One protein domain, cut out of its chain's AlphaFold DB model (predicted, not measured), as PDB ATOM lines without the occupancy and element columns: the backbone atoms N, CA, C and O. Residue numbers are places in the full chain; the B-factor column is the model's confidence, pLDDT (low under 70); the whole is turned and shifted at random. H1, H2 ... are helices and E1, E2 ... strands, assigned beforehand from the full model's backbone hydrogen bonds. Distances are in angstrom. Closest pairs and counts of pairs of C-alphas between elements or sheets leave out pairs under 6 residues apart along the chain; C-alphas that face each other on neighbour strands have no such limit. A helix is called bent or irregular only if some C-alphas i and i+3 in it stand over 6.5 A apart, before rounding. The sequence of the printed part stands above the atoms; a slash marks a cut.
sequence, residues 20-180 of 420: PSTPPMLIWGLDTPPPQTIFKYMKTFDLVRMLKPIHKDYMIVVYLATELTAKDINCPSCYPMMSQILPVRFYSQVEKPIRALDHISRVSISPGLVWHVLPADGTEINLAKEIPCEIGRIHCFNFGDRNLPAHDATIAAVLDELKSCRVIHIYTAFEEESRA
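What this domain is: This is residues 20 to 180 of the 420 residues of a protein of Drosophila pseudoobscura pseudoobscura (UniProt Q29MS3). A strongly twisted six-stranded sheet runs through the middle of the domain, with the long helix H5 over one face and the shorter H3 over the other; H1 packs on H3, and the small H4 packs on H5. The printed part has 161 residues, in the order E1 H1 E2 H2 E3 H3 E4 H4 E5 H5 E6, and the mixed sheet runs E3 E1 E6 E2 E5 E4. The class is mixed, helices and strands, with 80 residues, under half, in named elements. It is compact and rounded, with a radius of gyration of the C-alphas of 14.8 A and spans of 41 by 38 by 27 A.

Where its parts are: Find C-alpha 25 at (358.994, 259.579, 317.625), where strand E1, residues 25 to 28, begins. The longest strands are E2, residues 59 to 67, 24.4 A, and E6, residues 167 to 175, 24.2 A, ending at C-alpha 175 (353.221, 250.600, 314.044). Look for E3 at residues 88 to 91, E4 at 114 to 117 and E5 at 138 to 142, 13.1 A. Helix H5, residues 148 to 164, covers 25.6 A from C-alpha 148 at (346.940, 259.885, 325.879); it is irregular, C-alphas 161 and 164 being 7.7 A apart. H1, residues 44 to 54, 15.7 A, is only just irregular, with C-alphas 50 and 53 6.8 A apart. H3 is residues 97 to 105, 12.5 A; H2 is 70 to 73 and H4 127 to 130.

How they stand to each other: Start at E6 and E2, parallel neighbours, with N 63 and O 170 2.8 A apart. E2 and E5 are parallel, N 62 to O 139 2.8 A, as are E5 and edge strand E4, N 116 to O 140 2.8 A. E1 is antiparallel to E6, N 26 to O 171 2.9 A, and to edge strand E3, N 89 to O 27 2.8 A. Three layers, helices on both faces of the sheet, are made by H5 on one face, height 10.2 A, and H3 on the opposite face, height 9.0 A. H5 runs along the strands, at 4 degrees to E2 on the local plane. E4, H4, E5 form a strand-helix-strand unit, two parallel neighbour strands with a helix between, its crossover right-handed; E5, H5, E6, with E2 between the strands, and E2, H2, E3, with E1 and E6 between, are split units, also right-handed. H1 touches H3, C-alphas of Thr 44 and Ala 100 closest at 5.3 A, at a steep tilt of 44 degrees, the same way. H4, not on the sheet, touches residues 157 to 161 of H5, C-alphas of Ala 128 and Glu 161 closest at 6.4 A. H2 only grazes the sheet. In H3 every O i to N i+4 pair is within hydrogen-bond range, in H1 5 of 7 and in H5 12 of 13; H2 and H4 are too short for such a pair.

The domain as a whole: The C-alphas of Gln 36 and Thr 123 are the two farthest apart, 42.7 A. The printed part has no cut, and its long links are E1 to H1 and H2 to E3. The mean pLDDT of the printed part is 81.4; look for values under 70 at residues 36 to 39, 76, 108 to 111, 118 to 129 and 179 to 180.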
ATOM      1  N   PRO A  20     358.022 250.651 304.472       70.06
ATOM      2  CA  PRO A  20     358.118 250.247 305.867       70.06
ATOM      3  C   PRO A  20     357.241 251.138 306.755       70.06
ATOM      4  O   PRO A  20     357.007 252.303 306.448       70.06
ATOM      5  N   SER A  21     356.779 250.584 307.878       80.62
ATOM      6  CA  SER A  21     356.081 251.342 308.922       80.62
ATOM      7  C   SER A  21     356.993 252.445 309.471       80.62
ATOM      8  O   SER A  21     358.142 252.166 309.843       80.62
ATOM      9  N   THR A  22     356.500 253.691 309.485       86.31
ATOM     10  CA  THR A  22     357.257 254.846 309.999       86.31
ATOM     11  C   THR A  22     356.452 255.681 311.008       86.31
ATOM     12  O   THR A  22     356.010 256.784 310.664       86.31
ATOM     13  N   PRO A  23     356.218 255.185 312.233       89.25
ATOM     14  CA  PRO A  23     355.551 255.971 313.266       89.25
ATOM     15  C   PRO A  23     356.370 257.224 313.642       89.25
ATOM     16  O   PRO A  23     357.584 257.276 313.396       89.25
ATOM     17  N   PRO A  24     355.726 258.248 314.227       90.00
ATOM     18  CA  PRO A  24     356.426 259.393 314.789       90.00
ATOM     19  C   PRO A  24     357.175 259.003 316.071       90.00
ATOM     20  O   PRO A  24     356.855 258.010 316.731       90.00
ATOM     21  N   MET A  25     358.181 259.796 316.431       90.44
ATOM     22  CA  MET A  25     358.994 259.579 317.625       90.44
ATOM     23  C   MET A  25     359.313 260.904 318.313       90.44
ATOM     24  O   MET A  25     359.754 261.857 317.670       90.44
ATOM     25  N   LEU A  26     359.127 260.939 319.628       89.75
ATOM     26  CA  LEU A  26     359.567 262.017 320.506       89.75
ATOM     27  C   LEU A  26     360.753 261.516 321.333       89.75
ATOM     28  O   LEU A  26     360.689 260.410 321.863       89.75
ATOM     29  N   ILE A  27     361.820 262.304 321.441       89.38
ATOM     30  CA  ILE A  27     362.983 262.004 322.286       89.38
ATOM     31  C   ILE A  27     363.207 263.176 323.235       89.38
ATOM     32  O   ILE A  27     363.193 264.326 322.794       89.38
ATOM     33  N   TRP A  28     363.431 262.895 324.517       87.50
ATOM     34  CA  TRP A  28     363.755 263.913 325.514       87.50
ATOM     35  C   TRP A  28     364.830 263.461 326.502       87.50
ATOM     36  O   TRP A  28     365.128 262.273 326.626       87.50
ATOM     37  N   GLY A  29     365.435 264.440 327.179       76.25
ATOM     38  CA  GLY A  29     366.528 264.239 328.138       76.25
ATOM     39  C   GLY A  29     367.925 264.528 327.578       76.25
ATOM     40  O   GLY A  29     368.868 264.669 328.351       76.25
ATOM     41  N   LEU A  30     368.068 264.689 326.256       77.06
ATOM     42  CA  LEU A  30     369.312 265.101 325.599       77.06
ATOM     43  C   LEU A  30     369.050 265.905 324.324       77.06
ATOM     44  O   LEU A  30     368.089 265.654 323.596       77.06
ATOM     45  N   ASP A  31     369.962 266.828 324.017       72.81
ATOM     46  CA  ASP A  31     369.969 267.548 322.746       72.81
ATOM     47  C   ASP A  31     370.456 266.632 321.613       72.81
ATOM     48  O   ASP A  31     371.646 266.522 321.318       72.81
ATOM     49  N   THR A  32     369.516 265.941 320.969       74.75
ATOM     50  CA  THR A  32     369.793 265.185 319.743       74.75
ATOM     51  C   THR A  32     369.807 266.116 318.523       74.75
ATOM     52  O   THR A  32     369.141 267.160 318.522       74.75
ATOM     53  N   PRO A  33     370.553 265.775 317.451       74.81
ATOM     54  CA  PRO A  33     370.610 266.619 316.263       74.81
ATOM     55  C   PRO A  33     369.215 266.764 315.632       74.81
ATOM     56  O   PRO A  33     368.476 265.772 315.538       74.81
ATOM     57  N   PRO A  34     368.846 267.978 315.180       71.75
ATOM     58  CA  PRO A  34     367.523 268.232 314.631       71.75
ATOM     59  C   PRO A  34     367.287 267.407 313.357       71.75
ATOM     60  O   PRO A  34     368.232 267.129 312.607       71.75
ATOM     61  N   PRO A  35     366.033 267.009 313.078       70.25
ATOM     62  CA  PRO A  35     365.704 266.341 311.826       70.25
ATOM     63  C   PRO A  35     366.056 267.246 310.639       70.25
ATOM     64  O   PRO A  35     365.751 268.436 310.641       70.25
ATOM     65  N   GLN A  36     366.679 266.671 309.603       66.56
ATOM     66  CA  GLN A  36     367.072 267.421 308.401       66.56
ATOM     67  C   GLN A  36     365.861 268.041 307.695       66.56
ATOM     68  O   GLN A  36     365.944 269.161 307.203       66.56
ATOM     69  N   THR A  37     364.743 267.308 307.631       68.75
ATOM     70  CA  THR A  37     363.460 267.792 307.113       68.75
ATOM     71  C   THR A  37     362.310 267.020 307.761       68.75
ATOM     72  O   THR A  37     362.473 265.868 308.156       68.75
ATOM     73  N   ILE A  38     361.119 267.623 307.810       65.31
ATOM     74  CA  ILE A  38     359.882 266.952 308.253       65.31
ATOM     75  C   ILE A  38     359.321 265.962 307.216       65.31
ATOM     76  O   ILE A  38     358.463 265.144 307.548       65.31
ATOM     77  N   PHE A  39     359.795 266.043 305.967       64.81
ATOM     78  CA  PHE A  39     359.303 265.266 304.823       64.81
ATOM     79  C   PHE A  39     360.084 263.973 304.579       64.81
ATOM     80  O   PHE A  39     359.636 263.115 303.819       64.81
ATOM     81  N   LYS A  40     361.269 263.838 305.178       74.19
ATOM     82  CA  LYS A  40     362.131 262.673 305.011       74.19
ATOM     83  C   LYS A  40     362.102 261.852 306.289       74.19
ATOM     84  O   LYS A  40     362.484 262.341 307.347       74.19
ATOM     85  N   TYR A  41     361.693 260.594 306.169       80.56
ATOM     86  CA  TYR A  41     361.759 259.675 307.294       80.56
ATOM     87  C   TYR A  41     363.212 259.378 307.676       80.56
ATOM     88  O   TYR A  41     364.109 259.289 306.828       80.56
ATOM     89  N   MET A  42     363.437 259.210 308.972       85.25
ATOM     90  CA  MET A  42     364.708 258.768 309.519       85.25
ATOM     91  C   MET A  42     364.847 257.259 309.319       85.25
ATOM     92  O   MET A  42     363.954 256.498 309.687       85.25
ATOM     93  N   LYS A  43     365.965 256.810 308.745       87.00
ATOM     94  CA  LYS A  43     366.221 255.379 308.544       87.00
ATOM     95  C   LYS A  43     366.608 254.704 309.851       87.00
ATOM     96  O   LYS A  43     367.297 255.303 310.678       87.00
ATOM     97  N   THR A  44     366.293 253.414 309.974       87.06
ATOM     98  CA  THR A  44     366.639 252.597 311.152       87.06
ATOM     99  C   THR A  44     368.133 252.696 311.502       87.06
ATOM    100  O   THR A  44     368.485 252.902 312.657       87.06
ATOM    101  N   PHE A  45     369.030 252.621 310.510       87.44
ATOM    102  CA  PHE A  45     370.482 252.702 310.737       87.44
ATOM    103  C   PHE A  45     370.963 254.075 311.213       87.44
ATOM    104  O   PHE A  45     371.910 254.145 311.995       87.44
ATOM    105  N   ASP A  46     370.335 255.154 310.749       88.44
ATOM    106  CA  ASP A  46     370.698 256.501 311.187       88.44
ATOM    107  C   ASP A  46     370.272 256.707 312.647       88.44
ATOM    108  O   ASP A  46     371.024 257.300 313.421       88.44
ATOM    109  N   LEU A  47     369.131 256.131 313.053       88.81
ATOM    110  CA  LEU A  47     368.698 256.109 314.451       88.81
ATOM    111  C   LEU A  47     369.654 255.287 315.325       88.81
ATOM    112  O   LEU A  47     370.074 255.756 316.378       88.81
ATOM    113  N   VAL A  48     370.072 254.103 314.865       89.44
ATOM    114  CA  VAL A  48     371.086 253.296 315.565       89.44
ATOM    115  C   VAL A  48     372.394 254.071 315.711       89.44
ATOM    116  O   VAL A  48     372.973 254.081 316.791       89.44
ATOM    117  N   ARG A  49     372.868 254.744 314.656       88.81
ATOM    118  CA  ARG A  49     374.106 255.539 314.709       88.81
ATOM    119  C   ARG A  49     374.007 256.678 315.725       88.81
ATOM    120  O   ARG A  49     374.998 256.956 316.390       88.81
ATOM    121  N   MET A  50     372.837 257.307 315.838       88.94
ATOM    122  CA  MET A  50     372.577 258.379 316.799       88.94
ATOM    123  C   MET A  50     372.513 257.857 318.240       88.94
ATOM    124  O   MET A  50     373.194 258.393 319.106       88.94
ATOM    125  N   LEU A  51     371.724 256.812 318.502       89.12
ATOM    126  CA  LEU A  51     371.453 256.338 319.864       89.12
ATOM    127  C   LEU A  51     372.552 255.432 320.429       89.12
ATOM    128  O   LEU A  51     372.753 255.407 321.636       89.12
ATOM    129  N   LYS A  52     373.296 254.698 319.594       88.44
ATOM    130  CA  LYS A  52     374.349 253.773 320.045       88.44
ATOM    131  C   LYS A  52     375.459 254.413 320.897       88.44
ATOM    132  O   LYS A  52     375.836 253.777 321.880       88.44
ATOM    133  N   PRO A  53     376.042 255.583 320.554       87.62
ATOM    134  CA  PRO A  53     377.029 256.216 321.429       87.62
ATOM    135  C   PRO A  53     376.390 256.655 322.746       87.62
ATOM    136  O   PRO A  53     376.973 256.447 323.800       87.62
ATOM    137  N   ILE A  54     375.166 257.171 322.677       87.00
ATOM    138  CA  ILE A  54     374.445 257.704 323.825       87.00
ATOM    139  C   ILE A  54     374.063 256.590 324.814       87.00
ATOM    140  O   ILE A  54     374.235 256.733 326.018       87.00
ATOM    141  N   HIS A  55     373.624 255.441 324.306       87.81
ATOM    142  CA  HIS A  55     373.255 254.274 325.105       87.81
ATOM    143  C   HIS A  55     374.386 253.760 326.009       87.81
ATOM    144  O   HIS A  55     374.123 253.049 326.966       87.81
ATOM    145  N   LYS A  56     375.655 254.085 325.728       85.25
ATOM    146  CA  LYS A  56     376.767 253.672 326.596       85.25
ATOM    147  C   LYS A  56     376.778 254.401 327.936       85.25
ATOM    148  O   LYS A  56     377.179 253.809 328.929       85.25
ATOM    149  N   ASP A  57     376.336 255.656 327.939       87.12
ATOM    150  CA  ASP A  57     376.460 256.565 329.082       87.12
ATOM    151  C   ASP A  57     375.099 256.900 329.719       87.12
ATOM    152  O   ASP A  57     375.044 257.522 330.783       87.12
ATOM    153  N   TYR A  58     374.006 256.477 329.075       89.75
ATOM    154  CA  TYR A  58     372.628 256.746 329.477       89.75
ATOM    155  C   TYR A  58     371.775 255.476 329.428       89.75
ATOM    156  O   TYR A  58     371.952 254.612 328.567       89.75
ATOM    157  N   MET A  59     370.807 255.390 330.333       90.44
ATOM    158  CA  MET A  59     369.711 254.426 330.254       90.44
ATOM    159  C   MET A  59     368.642 254.951 329.284       90.44
ATOM    160  O   MET A  59     368.371 256.152 329.254       90.44
ATOM    161  N   ILE A  60     368.028 254.074 328.486       91.81
ATOM    162  CA  ILE A  60     366.950 254.464 327.563       91.81
ATOM    163  C   ILE A  60     365.627 253.893 328.064       91.81
ATOM    164  O   ILE A  60     365.488 252.686 328.234       91.81
ATOM    165  N   VAL A  61     364.632 254.753 328.243       92.06
ATOM    166  CA  VAL A  61     363.259 254.366 328.562       92.06
ATOM    167  C   VAL A  61     362.382 254.639 327.351       92.06
ATOM    168  O   VAL A  61     362.345 255.749 326.831       92.06
ATOM    169  N   VAL A  62     361.687 253.618 326.871       92.69
ATOM    170  CA  VAL A  62     360.873 253.676 325.661       92.69
ATOM    171  C   VAL A  62     359.425 253.427 326.031       92.69
ATOM    172  O   VAL A  62     359.093 252.398 326.605       92.69
ATOM    173  N   TYR A  63     358.558 254.346 325.653       91.81
ATOM    174  CA  TYR A  63     357.122 254.240 325.813       91.81
ATOM    175  C   TYR A  63     356.504 253.930 324.452       91.81
ATOM    176  O   TYR A  63     356.746 254.644 323.473       91.81
ATOM    177  N   LEU A  64     355.742 252.842 324.380       90.38
ATOM    178  CA  LEU A  64     355.167 252.329 323.146       90.38
ATOM    179  C   LEU A  64     353.645 252.349 323.226       90.38
ATOM    180  O   LEU A  64     353.031 251.579 323.965       90.38
ATOM    181  N   ALA A  65     353.052 253.228 322.424       88.56
ATOM    182  CA  ALA A  65     351.621 253.223 322.151       88.56
ATOM    183  C   ALA A  65     351.283 252.218 321.036       88.56
ATOM    184  O   ALA A  65     352.129 251.877 320.201       88.56
ATOM    185  N   THR A  66     350.028 251.772 320.992       84.88
ATOM    186  CA  THR A  66     349.517 250.904 319.915       84.88
ATOM    187  C   THR A  66     349.569 251.607 318.558       84.88
ATOM    188  O   THR A  66     350.186 251.103 317.622       84.88
ATOM    189  N   GLU A  67     349.003 252.810 318.486       82.75
ATOM    190  CA  GLU A  67     349.063 253.708 317.335       82.75
ATOM    191  C   GLU A  67     349.327 255.138 317.820       82.75
ATOM    192  O   GLU A  67     348.716 255.603 318.784       82.75
ATOM    193  N   LEU A  68     350.219 255.859 317.138       84.81
ATOM    194  CA  LEU A  68     350.534 257.252 317.458       84.81
ATOM    195  C   LEU A  68     350.652 258.071 316.177       84.81
ATOM    196  O   LEU A  68     351.367 257.694 315.246       84.81
ATOM    197  N   THR A  69     349.968 259.212 316.131       84.06
ATOM    198  CA  THR A  69     350.024 260.139 314.996       84.06
ATOM    199  C   THR A  69     350.732 261.440 315.370       84.06
ATOM    200  O   THR A  69     350.814 261.828 316.535       84.06
ATOM    201  N   ALA A  70     351.210 262.175 314.363       81.62
ATOM    202  CA  ALA A  70     351.761 263.515 314.578       81.62
ATOM    203  C   ALA A  70     350.719 264.494 315.158       81.62
ATOM    204  O   ALA A  70     351.086 265.447 315.839       81.62
ATOM    205  N   LYS A  71     349.420 264.263 314.902       82.88
ATOM    206  CA  LYS A  71     348.331 265.053 315.488       82.88
ATOM    207  C   LYS A  71     348.195 264.781 316.984       82.88
ATOM    208  O   LYS A  71     347.993 265.725 317.736       82.88
ATOM    209  N   ASP A  72     348.336 263.521 317.390       84.19
ATOM    210  CA  ASP A  72     348.268 263.141 318.799       84.19
ATOM    211  C   ASP A  72     349.400 263.820 319.575       84.19
ATOM    212  O   ASP A  72     349.125 264.478 320.565       84.19
ATOM    213  N   ILE A  73     350.645 263.761 319.079       82.19
ATOM    214  CA  ILE A  73     351.818 264.388 319.725       82.19
ATOM    215  C   ILE A  73     351.683 265.914 319.845       82.19
ATOM    216  O   ILE A  73     352.096 266.487 320.846       82.19
ATOM    217  N   ASN A  74     351.079 266.575 318.854       79.88
ATOM    218  CA  ASN A  74     350.876 268.028 318.859       79.88
ATOM    219  C   ASN A  74     349.593 268.471 319.590       79.88
ATOM    220  O   ASN A  74     349.189 269.627 319.466       79.88
ATOM    221  N   CYS A  75     348.915 267.576 320.311       81.31
ATOM    222  CA  CYS A  75     347.703 267.906 321.049       81.31
ATOM    223  C   CYS A  75     348.029 268.739 322.310       81.31
ATOM    224  O   CYS A  75     348.661 268.217 323.229       81.31
ATOM    225  N   PRO A  76     347.557 269.998 322.416       69.81
ATOM    226  CA  PRO A  76     347.920 270.892 323.519       69.81
ATOM    227  C   PRO A  76     347.322 270.487 324.875       69.81
ATOM    228  O   PRO A  76     347.898 270.802 325.908       69.81
ATOM    229  N   SER A  77     346.188 269.780 324.894       80.12
ATOM    230  CA  SER A  77     345.533 269.320 326.127       80.12
ATOM    231  C   SER A  77     345.902 267.892 326.532       80.12
ATOM    232  O   SER A  77     345.559 267.471 327.631       80.12
ATOM    233  N   CYS A  78     346.563 267.131 325.655       81.50
ATOM    234  CA  CYS A  78     346.800 265.704 325.874       81.50
ATOM    235  C   CYS A  78     348.051 265.415 326.716       81.50
ATOM    236  O   CYS A  78     348.133 264.331 327.281       81.50
ATOM    237  N   TYR A  79     348.999 266.359 326.783       83.00
ATOM    238  CA  TYR A  79     350.290 266.185 327.465       83.00
ATOM    239  C   TYR A  79     350.655 267.372 328.381       83.00
ATOM    240  O   TYR A  79     351.664 268.055 328.153       83.00
ATOM    241  N   PRO A  80     349.824 267.692 329.389       81.62
ATOM    242  CA  PRO A  80     350.082 268.806 330.302       81.62
ATOM    243  C   PRO A  80     351.385 268.663 331.104       81.62
ATOM    244  O   PRO A  80     352.003 269.684 331.413       81.62
ATOM    245  N   MET A  81     351.823 267.439 331.420       79.19
ATOM    246  CA  MET A  81     353.042 267.196 332.200       79.19
ATOM    247  C   MET A  81     354.273 267.091 331.299       79.19
ATOM    248  O   MET A  81     355.266 267.784 331.518       79.19
ATOM    249  N   MET A  82     354.205 266.293 330.230       75.94
ATOM    250  CA  MET A  82     355.347 266.083 329.335       75.94
ATOM    251  C   MET A  82     355.751 267.353 328.565       75.94
ATOM    252  O   MET A  82     356.929 267.535 328.259       75.94
ATOM    253  N   SER A  83     354.812 268.267 328.287       75.25
ATOM    254  CA  SER A  83     355.101 269.543 327.602       75.25
ATOM    255  C   SER A  83     356.036 270.484 328.374       75.25
ATOM    256  O   SER A  83     356.623 271.384 327.774       75.25
ATOM    257  N   GLN A  84     356.213 270.271 329.680       74.81
ATOM    258  CA  GLN A  84     357.078 271.090 330.536       74.81
ATOM    259  C   GLN A  84     358.547 270.644 330.503       74.81
ATOM    260  O   GLN A  84     359.421 271.314 331.055       74.81
ATOM    261  N   ILE A  85     358.837 269.512 329.863       72.62
ATOM    262  CA  ILE A  85     360.147 268.867 329.894       72.62
ATOM    263  C   ILE A  85     360.944 269.317 328.678       72.62
ATOM    264  O   ILE A  85     360.482 269.224 327.547       72.62
ATOM    265  N   LEU A  86     362.166 269.797 328.902       72.81
ATOM    266  CA  LEU A  86     363.098 270.221 327.859       72.81
ATOM    267  C   LEU A  86     364.482 269.607 328.137       72.81
ATOM    268  O   LEU A  86     364.834 269.434 329.303       72.81
ATOM    269  N   PRO A  87     365.295 269.305 327.109       79.19
ATOM    270  CA  PRO A  87     365.031 269.473 325.678       79.19
ATOM    271  C   PRO A  87     364.174 268.335 325.095       79.19
ATOM    272  O   PRO A  87     364.341 267.170 325.454       79.19
ATOM    273  N   VAL A  88     363.290 268.682 324.152       82.62
ATOM    274  CA  VAL A  88     362.427 267.744 323.411       82.62
ATOM    275  C   VAL A  88     362.726 267.831 321.919       82.62
ATOM    276  O   VAL A  88     362.823 268.915 321.339       82.62
ATOM    277  N   ARG A  89     362.850 266.669 321.277       87.19
ATOM    278  CA  ARG A  89     363.100 266.537 319.842       87.19
ATOM    279  C   ARG A  89     362.045 265.648 319.203       87.19
ATOM    280  O   ARG A  89     361.839 264.506 319.603       87.19
ATOM    281  N   PHE A  90     361.388 266.196 318.185       87.06
ATOM    282  CA  PHE A  90     360.330 265.526 317.441       87.06
ATOM    283  C   PHE A  90     360.832 265.056 316.076       87.06
ATOM    284  O   PHE A  90     361.324 265.849 315.271       87.06
ATOM    285  N   TYR A  91     360.652 263.768 315.798       87.69
ATOM    286  CA  TYR A  91     360.887 263.147 314.502       87.69
ATOM    287  C   TYR A  91     359.542 262.696 313.930       87.69
ATOM    288  O   TYR A  91     358.886 261.804 314.466       87.69
ATOM    289  N   SER A  92     359.128 263.311 312.820       85.06
ATOM    290  CA  SER A  92     357.809 263.078 312.218       85.06
ATOM    291  C   SER A  92     357.614 261.644 311.721       85.06
ATOM    292  O   SER A  92     356.497 261.134 311.757       85.06
ATOM    293  N   GLN A  93     358.680 261.009 311.230       87.06
ATOM    294  CA  GLN A  93     358.651 259.668 310.653       87.06
ATOM    295  C   GLN A  93     359.968 258.943 310.941       87.06
ATOM    296  O   GLN A  93     361.031 259.387 310.503       87.06
ATOM    297  N   VAL A  94     359.900 257.801 311.625       87.94
ATOM    298  CA  VAL A  94     361.065 256.964 311.945       87.94
ATOM    299  C   VAL A  94     360.832 255.536 311.473       87.94
ATOM    300  O   VAL A  94     359.866 254.893 311.860       87.94
ATOM    301  N   GLU A  95     361.723 255.015 310.637       88.69
ATOM    302  CA  GLU A  95     361.616 253.667 310.082       88.69
ATOM    303  C   GLU A  95     361.868 252.590 311.144       88.69
ATOM    304  O   GLU A  95     362.997 252.427 311.618       88.69
ATOM    305  N   LYS A  96     360.823 251.806 311.454       86.75
ATOM    306  CA  LYS A  96     360.868 250.632 312.350       86.75
ATOM    307  C   LYS A  96     361.668 250.893 313.642       86.75
ATOM    308  O   LYS A  96     362.708 250.259 313.851       86.75
ATOM    309  N   PRO A  97     361.196 251.785 314.528       88.81
ATOM    310  CA  PRO A  97     361.958 252.219 315.700       88.81
ATOM    311  C   PRO A  97     362.314 251.073 316.655       88.81
ATOM    312  O   PRO A  97     363.451 250.987 317.107       88.81
ATOM    313  N   ILE A  98     361.401 250.121 316.875       88.81
ATOM    314  CA  ILE A  98     361.653 248.945 317.728       88.81
ATOM    315  C   ILE A  98     362.810 248.099 317.190       88.81
ATOM    316  O   ILE A  98     363.643 247.620 317.954       88.81
ATOM    317  N   ARG A  99     362.925 247.963 315.864       87.69
ATOM    318  CA  ARG A  99     364.029 247.218 315.244       87.69
ATOM    319  C   ARG A  99     365.374 247.919 315.449       87.69
ATOM    320  O   ARG A  99     366.391 247.244 315.576       87.69
ATOM    321  N   ALA A 100     365.389 249.254 315.475       87.88
ATOM    322  CA  ALA A 100     366.589 250.017 315.810       87.88
ATOM    323  C   ALA A 100     366.992 249.795 317.275       87.88
ATOM    324  O   ALA A 100     368.159 249.528 317.548       87.88
ATOM    325  N   LEU A 101     366.026 249.855 318.195       88.94
ATOM    326  CA  LEU A 101     366.244 249.650 319.629       88.94
ATOM    327  C   LEU A 101     366.734 248.230 319.937       88.94
ATOM    328  O   LEU A 101     367.726 248.068 320.642       88.94
ATOM    329  N   ASP A 102     366.125 247.212 319.327       87.44
ATOM    330  CA  ASP A 102     366.579 245.821 319.426       87.44
ATOM    331  C   ASP A 102     368.034 245.681 318.942       87.44
ATOM    332  O   ASP A 102     368.880 245.126 319.643       87.44
ATOM    333  N   HIS A 103     368.382 246.289 317.802       86.75
ATOM    334  CA  HIS A 103     369.756 246.282 317.295       86.75
ATOM    335  C   HIS A 103     370.753 246.979 318.241       86.75
ATOM    336  O   HIS A 103     371.910 246.563 318.322       86.75
ATOM    337  N   ILE A 104     370.348 248.040 318.942       86.25
ATOM    338  CA  ILE A 104     371.193 248.706 319.947       86.25
ATOM    339  C   ILE A 104     371.375 247.793 321.163       86.25
ATOM    340  O   ILE A 104     372.507 247.598 321.606       86.25
ATOM    341  N   SER A 105     370.288 247.180 321.643       86.00
ATOM    342  CA  SER A 105     370.307 246.303 322.818       86.00
ATOM    343  C   SER A 105     371.220 245.087 322.625       86.00
ATOM    344  O   SER A 105     371.996 244.758 323.514       86.00
ATOM    345  N   ARG A 106     371.227 244.469 321.434       81.94
ATOM    346  CA  ARG A 106     372.047 243.279 321.122       81.94
ATOM    347  C   ARG A 106     373.553 243.519 321.168       81.94
ATOM    348  O   ARG A 106     374.313 242.566 321.283       81.94
ATOM    349  N   VAL A 107     373.983 244.770 321.023       70.31
ATOM    350  CA  VAL A 107     375.400 245.168 321.033       70.31
ATOM    351  C   VAL A 107     375.798 245.744 322.405       70.31
ATOM    352  O   VAL A 107     376.931 246.189 322.578       70.31
ATOM    353  N   SER A 108     374.875 245.756 323.375       68.94
ATOM    354  CA  SER A 108     375.118 246.246 324.732       68.94
ATOM    355  C   SER A 108     375.757 245.191 325.636       68.94
ATOM    356  O   SER A 108     375.764 243.999 325.338       68.94
ATOM    357  N   ILE A 109     376.257 245.663 326.777       61.66
ATOM    358  CA  ILE A 109     376.843 244.871 327.863       61.66
ATOM    359  C   ILE A 109     375.805 243.891 328.444       61.66
ATOM    360  O   ILE A 109     376.155 242.771 328.805       61.66
ATOM    361  N   SER A 110     374.523 244.274 328.467       62.81
ATOM    362  CA  SER A 110     373.394 243.391 328.783       62.81
ATOM    363  C   SER A 110     372.430 243.308 327.589       62.81
ATOM    364  O   SER A 110     371.721 244.284 327.327       62.81
ATOM    365  N   PRO A 111     372.412 242.190 326.843       68.62
ATOM    366  CA  PRO A 111     371.609 242.066 325.632       68.62
ATOM    367  C   PRO A 111     370.123 241.849 325.937       68.62
ATOM    368  O   PRO A 111     369.768 241.026 326.777       68.62
ATOM    369  N   GLY A 112     369.260 242.536 325.185       76.44
ATOM    370  CA  GLY A 112     367.803 242.390 325.249       76.44
ATOM    371  C   GLY A 112     367.073 243.643 325.740       76.44
ATOM    372  O   GLY A 112     367.629 244.473 326.455       76.44
ATOM    373  N   LEU A 113     365.814 243.778 325.319       84.69
ATOM    374  CA  LEU A 113     364.893 244.818 325.781       84.69
ATOM    375  C   LEU A 113     364.182 244.322 327.047       84.69
ATOM    376  O   LEU A 113     363.635 243.218 327.041       84.69
ATOM    377  N   VAL A 114     364.174 245.130 328.108       87.25
ATOM    378  CA  VAL A 114     363.439 244.820 329.341       87.25
ATOM    379  C   VAL A 114     362.024 245.361 329.198       87.25
ATOM    380  O   VAL A 114     361.829 246.572 329.132       87.25
ATOM    381  N   TRP A 115     361.044 244.469 329.114       84.50
ATOM    382  CA  TRP A 115     359.644 244.840 328.936       84.50
ATOM    383  C   TRP A 115     358.927 244.955 330.273       84.50
ATOM    384  O   TRP A 115     358.936 244.016 331.065       84.50
ATOM    385  N   HIS A 116     358.256 246.084 330.457       84.31
ATOM    386  CA  HIS A 116     357.391 246.376 331.586       84.31
ATOM    387  C   HIS A 116     355.945 246.413 331.101       84.31
ATOM    388  O   HIS A 116     355.619 247.081 330.112       84.31
ATOM    389  N   VAL A 117     355.085 245.658 331.779       72.12
ATOM    390  CA  VAL A 117     353.649 245.602 331.497       72.12
ATOM    391  C   VAL A 117     352.939 246.343 332.613       72.12
ATOM    392  O   VAL A 117     353.063 245.969 333.775       72.12
ATOM    393  N   LEU A 118     352.200 247.387 332.256       68.75
ATOM    394  CA  LEU A 118     351.387 248.124 333.214       68.75
ATOM    395  C   LEU A 118     350.145 247.268 333.543       68.75
ATOM    396  O   LEU A 118     349.461 246.827 332.614       68.75
ATOM    397  N   PRO A 119     349.851 246.977 334.823       62.38
ATOM    398  CA  PRO A 119     348.654 246.247 335.210       62.38
ATOM    399  C   PRO A 119     347.404 247.058 334.847       62.38
ATOM    400  O   PRO A 119     347.286 248.234 335.185       62.38
ATOM    401  N   ALA A 120     346.452 246.408 334.175       54.81
ATOM    402  CA  ALA A 120     345.198 247.021 333.725       54.81
ATOM    403  C   ALA A 120     344.264 247.439 334.882       54.81
ATOM    404  O   ALA A 120     343.353 248.237 334.677       54.81
ATOM    405  N   ASP A 121     344.510 246.929 336.094       50.03
ATOM    406  CA  ASP A 121     343.620 247.053 337.256       50.03
ATOM    407  C   ASP A 121     343.877 248.302 338.126       50.03
ATOM    408  O   ASP A 121     343.277 248.453 339.188       50.03
ATOM    409  N   GLY A 122     344.765 249.212 337.705       50.78
ATOM    410  CA  GLY A 122     344.990 250.489 338.401       50.78
ATOM    411  C   GLY A 122     345.655 250.374 339.781       50.78
ATOM    412  O   GLY A 122     345.653 251.337 340.543       50.78
ATOM    413  N   THR A 123     346.228 249.218 340.120       53.88
ATOM    414  CA  THR A 123     347.045 249.043 341.327       53.88
ATOM    415  C   THR A 123     348.322 249.873 341.228       53.88
ATOM    416  O   THR A 123     349.039 249.759 340.233       53.88
ATOM    417  N   GLU A 124     348.618 250.671 342.258       56.59
ATOM    418  CA  GLU A 124     349.840 251.479 342.352       56.59
ATOM    419  C   GLU A 124     351.084 250.602 342.161       56.59
ATOM    420  O   GLU A 124     351.410 249.732 342.973       56.59
ATOM    421  N   ILE A 125     351.771 250.818 341.044       62.50
ATOM    422  CA  ILE A 125     353.030 250.154 340.741       62.50
ATOM    423  C   ILE A 125     354.113 250.825 341.580       62.50
ATOM    424  O   ILE A 125     354.307 252.037 341.500       62.50
ATOM    425  N   ASN A 126     354.879 250.038 342.335       65.38
ATOM    426  CA  ASN A 126     356.111 250.530 342.947       65.38
ATOM    427  C   ASN A 126     357.193 250.691 341.865       65.38
ATOM    428  O   ASN A 126     358.062 249.827 341.719       65.38
ATOM    429  N   LEU A 127     357.135 251.797 341.114       69.56
ATOM    430  CA  LEU A 127     358.045 252.119 340.004       69.56
ATOM    431  C   LEU A 127     359.527 252.029 340.410       69.56
ATOM    432  O   LEU A 127     360.340 251.517 339.642       69.56
ATOM    433  N   ALA A 128     359.853 252.406 341.650       62.78
ATOM    434  CA  ALA A 128     361.192 252.318 342.238       62.78
ATOM    435  C   ALA A 128     361.789 250.896 342.248       62.78
ATOM    436  O   ALA A 128     363.004 250.712 342.185       62.78
ATOM    437  N   LYS A 129     360.935 249.868 342.356       66.81
ATOM    438  CA  LYS A 129     361.356 248.459 342.396       66.81
ATOM    439  C   LYS A 129     361.388 247.826 341.004       66.81
ATOM    440  O   LYS A 129     362.163 246.899 340.783       66.81
ATOM    441  N   GLU A 130     360.552 248.308 340.086       71.44
ATOM    442  CA  GLU A 130     360.468 247.799 338.713       71.44
ATOM    443  C   GLU A 130     361.493 248.427 337.764       71.44
ATOM    444  O   GLU A 130     361.930 247.764 336.823       71.44
ATOM    445  N   ILE A 131     361.923 249.669 338.005       80.19
ATOM    446  CA  ILE A 131     362.822 250.398 337.102       80.19
ATOM    447  C   ILE A 131     364.095 250.830 337.844       80.19
ATOM    448  O   ILE A 131     364.262 252.008 338.168       80.19
ATOM    449  N   PRO A 132     365.024 249.900 338.130       83.25
ATOM    450  CA  PRO A 132     366.316 250.285 338.675       83.25
ATOM    451  C   PRO A 132     367.080 251.145 337.657       83.25
ATOM    452  O   PRO A 132     367.081 250.863 336.460       83.25
ATOM    453  N   CYS A 133     367.758 252.190 338.134       85.88
ATOM    454  CA  CYS A 133     368.623 253.021 337.296       85.88
ATOM    455  C   CYS A 133     369.840 252.211 336.821       85.88
ATOM    456  O   CYS A 133     370.813 252.037 337.559       85.88
ATOM    457  N   GLU A 134     369.797 251.731 335.579       86.38
ATOM    458  CA  GLU A 134     370.845 250.900 334.988       86.38
ATOM    459  C   GLU A 134     371.315 251.474 333.647       86.38
ATOM    460  O   GLU A 134     370.646 251.396 332.614       86.38
ATOM    461  N   ILE A 135     372.515 252.053 333.646       86.50
ATOM    462  CA  ILE A 135     373.132 252.610 332.438       86.50
ATOM    463  C   ILE A 135     373.387 251.485 331.422       86.50
ATOM    464  O   ILE A 135     373.846 250.401 331.780       86.50
ATOM    465  N   GLY A 136     373.105 251.737 330.139       84.31
ATOM    466  CA  GLY A 136     373.289 250.734 329.084       84.31
ATOM    467  C   GLY A 136     372.187 249.681 328.992       84.31
ATOM    468  O   GLY A 136     372.354 248.697 328.257       84.31
ATOM    469  N   ARG A 137     371.069 249.885 329.703       88.25
ATOM    470  CA  ARG A 137     369.826 249.127 329.533       88.25
ATOM    471  C   ARG A 137     368.753 249.943 328.819       88.25
ATOM    472  O   ARG A 137     368.686 251.170 328.924       88.25
ATOM    473  N   ILE A 138     367.897 249.214 328.100       89.94
ATOM    474  CA  ILE A 138     366.700 249.751 327.453       89.94
ATOM    475  C   ILE A 138     365.472 249.140 328.125       89.94
ATOM    476  O   ILE A 138     365.246 247.931 328.021       89.94
ATOM    477  N   HIS A 139     364.680 249.982 328.781       90.75
ATOM    478  CA  HIS A 139     363.399 249.618 329.380       90.75
ATOM    479  C   HIS A 139     362.262 250.031 328.449       90.75
ATOM    480  O   HIS A 139     362.266 251.144 327.928       90.75
ATOM    481  N   CYS A 140     361.293 249.152 328.220       89.75
ATOM    482  CA  CYS A 140     360.177 249.379 327.307       89.75
ATOM    483  C   CYS A 140     358.838 249.217 328.032       89.75
ATOM    484  O   CYS A 140     358.570 248.154 328.581       89.75
ATOM    485  N   PHE A 141     357.983 250.234 327.965       89.19
ATOM    486  CA  PHE A 141     356.601 250.211 328.442       89.19
ATOM    487  C   PHE A 141     355.653 250.034 327.269       89.19
ATOM    488  O   PHE A 141     355.739 250.773 326.287       89.19
ATOM    489  N   ASN A 142     354.737 249.078 327.376       88.25
ATOM    490  CA  ASN A 142     353.648 248.916 326.420       88.25
ATOM    491  C   ASN A 142     352.347 249.430 327.043       88.25
ATOM    492  O   ASN A 142     351.875 248.845 328.015       88.25
ATOM    493  N   PHE A 143     351.775 250.494 326.478       83.81
ATOM    494  CA  PHE A 143     350.512 251.046 326.969       83.81
ATOM    495  C   PHE A 143     349.287 250.246 326.516       83.81
ATOM    496  O   PHE A 143     348.282 250.226 327.211       83.81
ATOM    497  N   GLY A 144     349.353 249.526 325.390       76.69
ATOM    498  CA  GLY A 144     348.249 248.672 324.925       76.69
ATOM    499  C   GLY A 144     346.961 249.408 324.511       76.69
ATOM    500  O   GLY A 144     346.108 248.802 323.865       76.69
ATOM    501  N   ASP A 145     346.836 250.703 324.797       78.56
ATOM    502  CA  ASP A 145     345.686 251.543 324.489       78.56
ATOM    503  C   ASP A 145     346.105 252.880 323.834       78.56
ATOM    504  O   ASP A 145     347.251 253.068 323.406       78.56
ATOM    505  N   ARG A 146     345.124 253.768 323.625       81.44
ATOM    506  CA  ARG A 146     345.297 255.108 323.025       81.44
ATOM    507  C   ARG A 146     344.918 256.216 324.017       81.44
ATOM    508  O   ARG A 146     344.500 257.303 323.617       81.44
ATOM    509  N   ASN A 147     345.009 255.947 325.317       86.31
ATOM    510  CA  ASN A 147     344.586 256.887 326.348       86.31
ATOM    511  C   ASN A 147     345.707 257.891 326.656       86.31
ATOM    512  O   ASN A 147     346.457 257.748 327.619       86.31
ATOM    513  N   LEU A 148     345.828 258.925 325.815       87.44
ATOM    514  CA  LEU A 148     346.940 259.885 325.879       87.44
ATOM    515  C   LEU A 148     347.116 260.552 327.263       87.44
ATOM    516  O   LEU A 148     348.257 260.627 327.714       87.44
ATOM    517  N   PRO A 149     346.047 260.967 327.979       85.50
ATOM    518  CA  PRO A 149     346.184 261.488 329.343       85.50
ATOM    519  C   PRO A 149     346.763 260.475 330.341       85.50
ATOM    520  O   PRO A 149     347.558 260.845 331.202       85.50
ATOM    521  N   ALA A 150     346.399 259.193 330.226       83.88
ATOM    522  CA  ALA A 150     346.960 258.141 331.076       83.88
ATOM    523  C   ALA A 150     348.433 257.861 330.735       83.88
ATOM    524  O   ALA A 150     349.244 257.623 331.635       83.88
ATOM    525  N   HIS A 151     348.801 257.957 329.453       87.94
ATOM    526  CA  HIS A 151     350.199 257.888 329.032       87.94
ATOM    527  C   HIS A 151     351.004 259.040 329.653       87.94
ATOM    528  O   HIS A 151     352.069 258.787 330.207       87.94
ATOM    529  N   ASP A 152     350.493 260.280 329.613       87.38
ATOM    530  CA  ASP A 152     351.154 261.462 330.192       87.38
ATOM    531  C   ASP A 152     351.377 261.310 331.704       87.38
ATOM    532  O   ASP A 152     352.488 261.525 332.186       87.38
ATOM    533  N   ALA A 153     350.359 260.847 332.441       84.56
ATOM    534  CA  ALA A 153     350.462 260.595 333.879       84.56
ATOM    535  C   ALA A 153     351.506 259.514 334.211       84.56
ATOM    536  O   ALA A 153     352.311 259.682 335.127       84.56
ATOM    537  N   THR A 154     351.535 258.424 333.440       84.69
ATOM    538  CA  THR A 154     352.501 257.333 333.649       84.69
ATOM    539  C   THR A 154     353.922 257.779 333.318       84.69
ATOM    540  O   THR A 154     354.858 257.499 334.063       84.69
ATOM    541  N   ILE A 155     354.091 258.504 332.212       87.44
ATOM    542  CA  ILE A 155     355.378 259.068 331.805       87.44
ATOM    543  C   ILE A 155     355.899 260.017 332.890       87.44
ATOM    544  O   ILE A 155     357.064 259.905 333.268       87.44
ATOM    545  N   ALA A 156     355.044 260.897 333.424       85.75
ATOM    546  CA  ALA A 156     355.392 261.813 334.508       85.75
ATOM    547  C   ALA A 156     355.847 261.069 335.776       85.75
ATOM    548  O   ALA A 156     356.888 261.406 336.335       85.75
ATOM    549  N   ALA A 157     355.144 260.004 336.170       85.25
ATOM    550  CA  ALA A 157     355.532 259.190 337.323       85.25
ATOM    551  C   ALA A 157     356.913 258.528 337.141       85.25
ATOM    552  O   ALA A 157     357.742 258.546 338.049       85.25
ATOM    553  N   VAL A 158     357.198 257.985 335.949       86.62
ATOM    554  CA  VAL A 158     358.510 257.389 335.632       86.62
ATOM    555  C   VAL A 158     359.621 258.444 335.628       86.62
ATOM    556  O   VAL A 158     360.747 258.170 336.042       86.62
ATOM    557  N   LEU A 159     359.322 259.652 335.156       85.94
ATOM    558  CA  LEU A 159     360.266 260.768 335.153       85.94
ATOM    559  C   LEU A 159     360.627 261.239 336.559       85.94
ATOM    560  O   LEU A 159     361.801 261.505 336.816       85.94
ATOM    561  N   ASP A 160     359.643 261.332 337.452       84.88
ATOM    562  CA  ASP A 160     359.875 261.724 338.842       84.88
ATOM    563  C   ASP A 160     360.748 260.701 339.576       84.88
ATOM    564  O   ASP A 160     361.696 261.086 340.265       84.88
ATOM    565  N   GLU A 161     360.510 259.407 339.349       85.69
ATOM    566  CA  GLU A 161     361.314 258.326 339.930       85.69
ATOM    567  C   GLU A 161     362.762 258.338 339.404       85.69
ATOM    568  O   GLU A 161     363.733 258.219 340.153       85.69
ATOM    569  N   LEU A 162     362.937 258.549 338.097       86.50
ATOM    570  CA  LEU A 162     364.244 258.495 337.437       86.50
ATOM    571  C   LEU A 162     364.987 259.835 337.407       86.50
ATOM    572  O   LEU A 162     366.028 259.944 336.756       86.50
ATOM    573  N   LYS A 163     364.517 260.845 338.142       82.88
ATOM    574  CA  LYS A 163     365.076 262.206 338.134       82.88
ATOM    575  C   LYS A 163     366.562 262.280 338.505       82.88
ATOM    576  O   LYS A 163     367.267 263.187 338.068       82.88
ATOM    577  N   SER A 164     367.043 261.338 339.315       82.44
ATOM    578  CA  SER A 164     368.453 261.237 339.728       82.44
ATOM    579  C   SER A 164     369.328 260.423 338.760       82.44
ATOM    580  O   SER A 164     370.555 260.421 338.886       82.44
ATOM    581  N   CYS A 165     368.716 259.751 337.783       85.81
ATOM    582  CA  CYS A 165     369.367 258.852 336.840       85.81
ATOM    583  C   CYS A 165     369.686 259.560 335.512       85.81
ATOM    584  O   CYS A 165     368.971 260.456 335.064       85.81
ATOM    585  N   ARG A 166     370.760 259.142 334.829       88.38
ATOM    586  CA  ARG A 166     371.074 259.628 333.475       88.38
ATOM    587  C   ARG A 166     370.233 258.869 332.458       88.38
ATOM    588  O   ARG A 166     370.631 257.803 331.990       88.38
ATOM    589  N   VAL A 167     369.071 259.425 332.138       89.81
ATOM    590  CA  VAL A 167     368.047 258.762 331.326       89.81
ATOM    591  C   VAL A 167     367.691 259.552 330.080       89.81
ATOM    592  O   VAL A 167     367.698 260.781 330.067       89.81
ATOM    593  N   ILE A 168     367.359 258.818 329.026       90.69
ATOM    594  CA  ILE A 168     366.741 259.348 327.817       90.69
ATOM    595  C   ILE A 168     365.432 258.644 327.654       90.69
ATOM    596  O   ILE A 168     365.342 257.423 327.769       90.69
ATOM    597  N   HIS A 169     364.435 259.421 327.306       91.38
ATOM    598  CA  HIS A 169     363.110 258.903 327.122       91.38
ATOM    599  C   HIS A 169     362.711 259.031 325.664       91.38
ATOM    600  O   HIS A 169     363.022 260.017 324.991       91.38
ATOM    601  N   ILE A 170     362.036 258.003 325.176       92.62
ATOM    602  CA  ILE A 170     361.588 257.897 323.800       92.62
ATOM    603  C   ILE A 170     360.113 257.526 323.828       92.62
ATOM    604  O   ILE A 170     359.751 256.516 324.416       92.62
ATOM    605  N   TYR A 171     359.266 258.290 323.150       92.00
ATOM    606  CA  TYR A 171     357.864 257.936 322.947       92.00
ATOM    607  C   TYR A 171     357.594 257.702 321.471       92.00
ATOM    608  O   TYR A 171     357.886 258.552 320.627       92.00
ATOM    609  N   THR A 172     357.077 256.523 321.145       91.94
ATOM    610  CA  THR A 172     356.765 256.131 319.770       91.94
ATOM    611  C   THR A 172     355.653 255.078 319.758       91.94
ATOM    612  O   THR A 172     355.083 254.757 320.798       91.94
ATOM    613  N   ALA A 173     355.314 254.557 318.582       89.69
ATOM    614  CA  ALA A 173     354.334 253.487 318.431       89.69
ATOM    615  C   ALA A 173     354.963 252.206 317.883       89.69
ATOM    616  O   ALA A 173     356.020 252.240 317.244       89.69
ATOM    617  N   PHE A 174     354.284 251.077 318.111       83.69
ATOM    618  CA  PHE A 174     354.643 249.798 317.493       83.69
ATOM    619  C   PHE A 174     354.564 249.875 315.971       83.69
ATOM    620  O   PHE A 174     355.505 249.492 315.268       83.69
ATOM    621  N   GLU A 175     353.459 250.418 315.466       78.19
ATOM    622  CA  GLU A 175     353.221 250.600 314.044       78.19
ATOM    623  C   GLU A 175     352.645 251.990 313.751       78.19
ATOM    624  O   GLU A 175     352.124 252.690 314.618       78.19
ATOM    625  N   GLU A 176     352.802 252.428 312.506       77.44
ATOM    626  CA  GLU A 176     352.113 253.607 312.000       77.44
ATOM    627  C   GLU A 176     350.609 253.329 311.886       77.44
ATOM    628  O   GLU A 176     350.208 252.222 311.529       77.44
ATOM    629  N   GLU A 177     349.788 254.364 312.095       76.81
ATOM    630  CA  GLU A 177     348.344 254.312 311.859       76.81
ATOM    631  C   GLU A 177     348.025 253.667 310.498       76.81
ATOM    632  O   GLU A 177     348.474 254.118 309.433       76.81
ATOM    633  N   SER A 178     347.192 252.625 310.534       70.00
ATOM    634  CA  SER A 178     346.862 251.789 309.372       70.00
ATOM    635  C   SER A 178     346.410 252.591 308.138       70.00
ATOM    636  O   SER A 178     346.726 252.228 307.001       70.00
ATOM    637  N   ARG A 179     345.725 253.726 308.336       67.06
ATOM    638  CA  ARG A 179     345.279 254.644 307.272       67.06
ATOM    639  C   ARG A 179     346.418 255.413 306.605       67.06
ATOM    640  O   ARG A 179     346.382 255.628 305.390       67.06
ATOM    641  N   ALA A 180     347.406 255.866 307.370       68.75
ATOM    642  CA  ALA A 180     348.564 256.580 306.834       68.75
ATOM    643  C   ALA A 180     349.463 255.622 306.035       68.75
ATOM    644  O   ALA A 180     349.853 255.927 304.901       68.75
TER     645      ALA A 180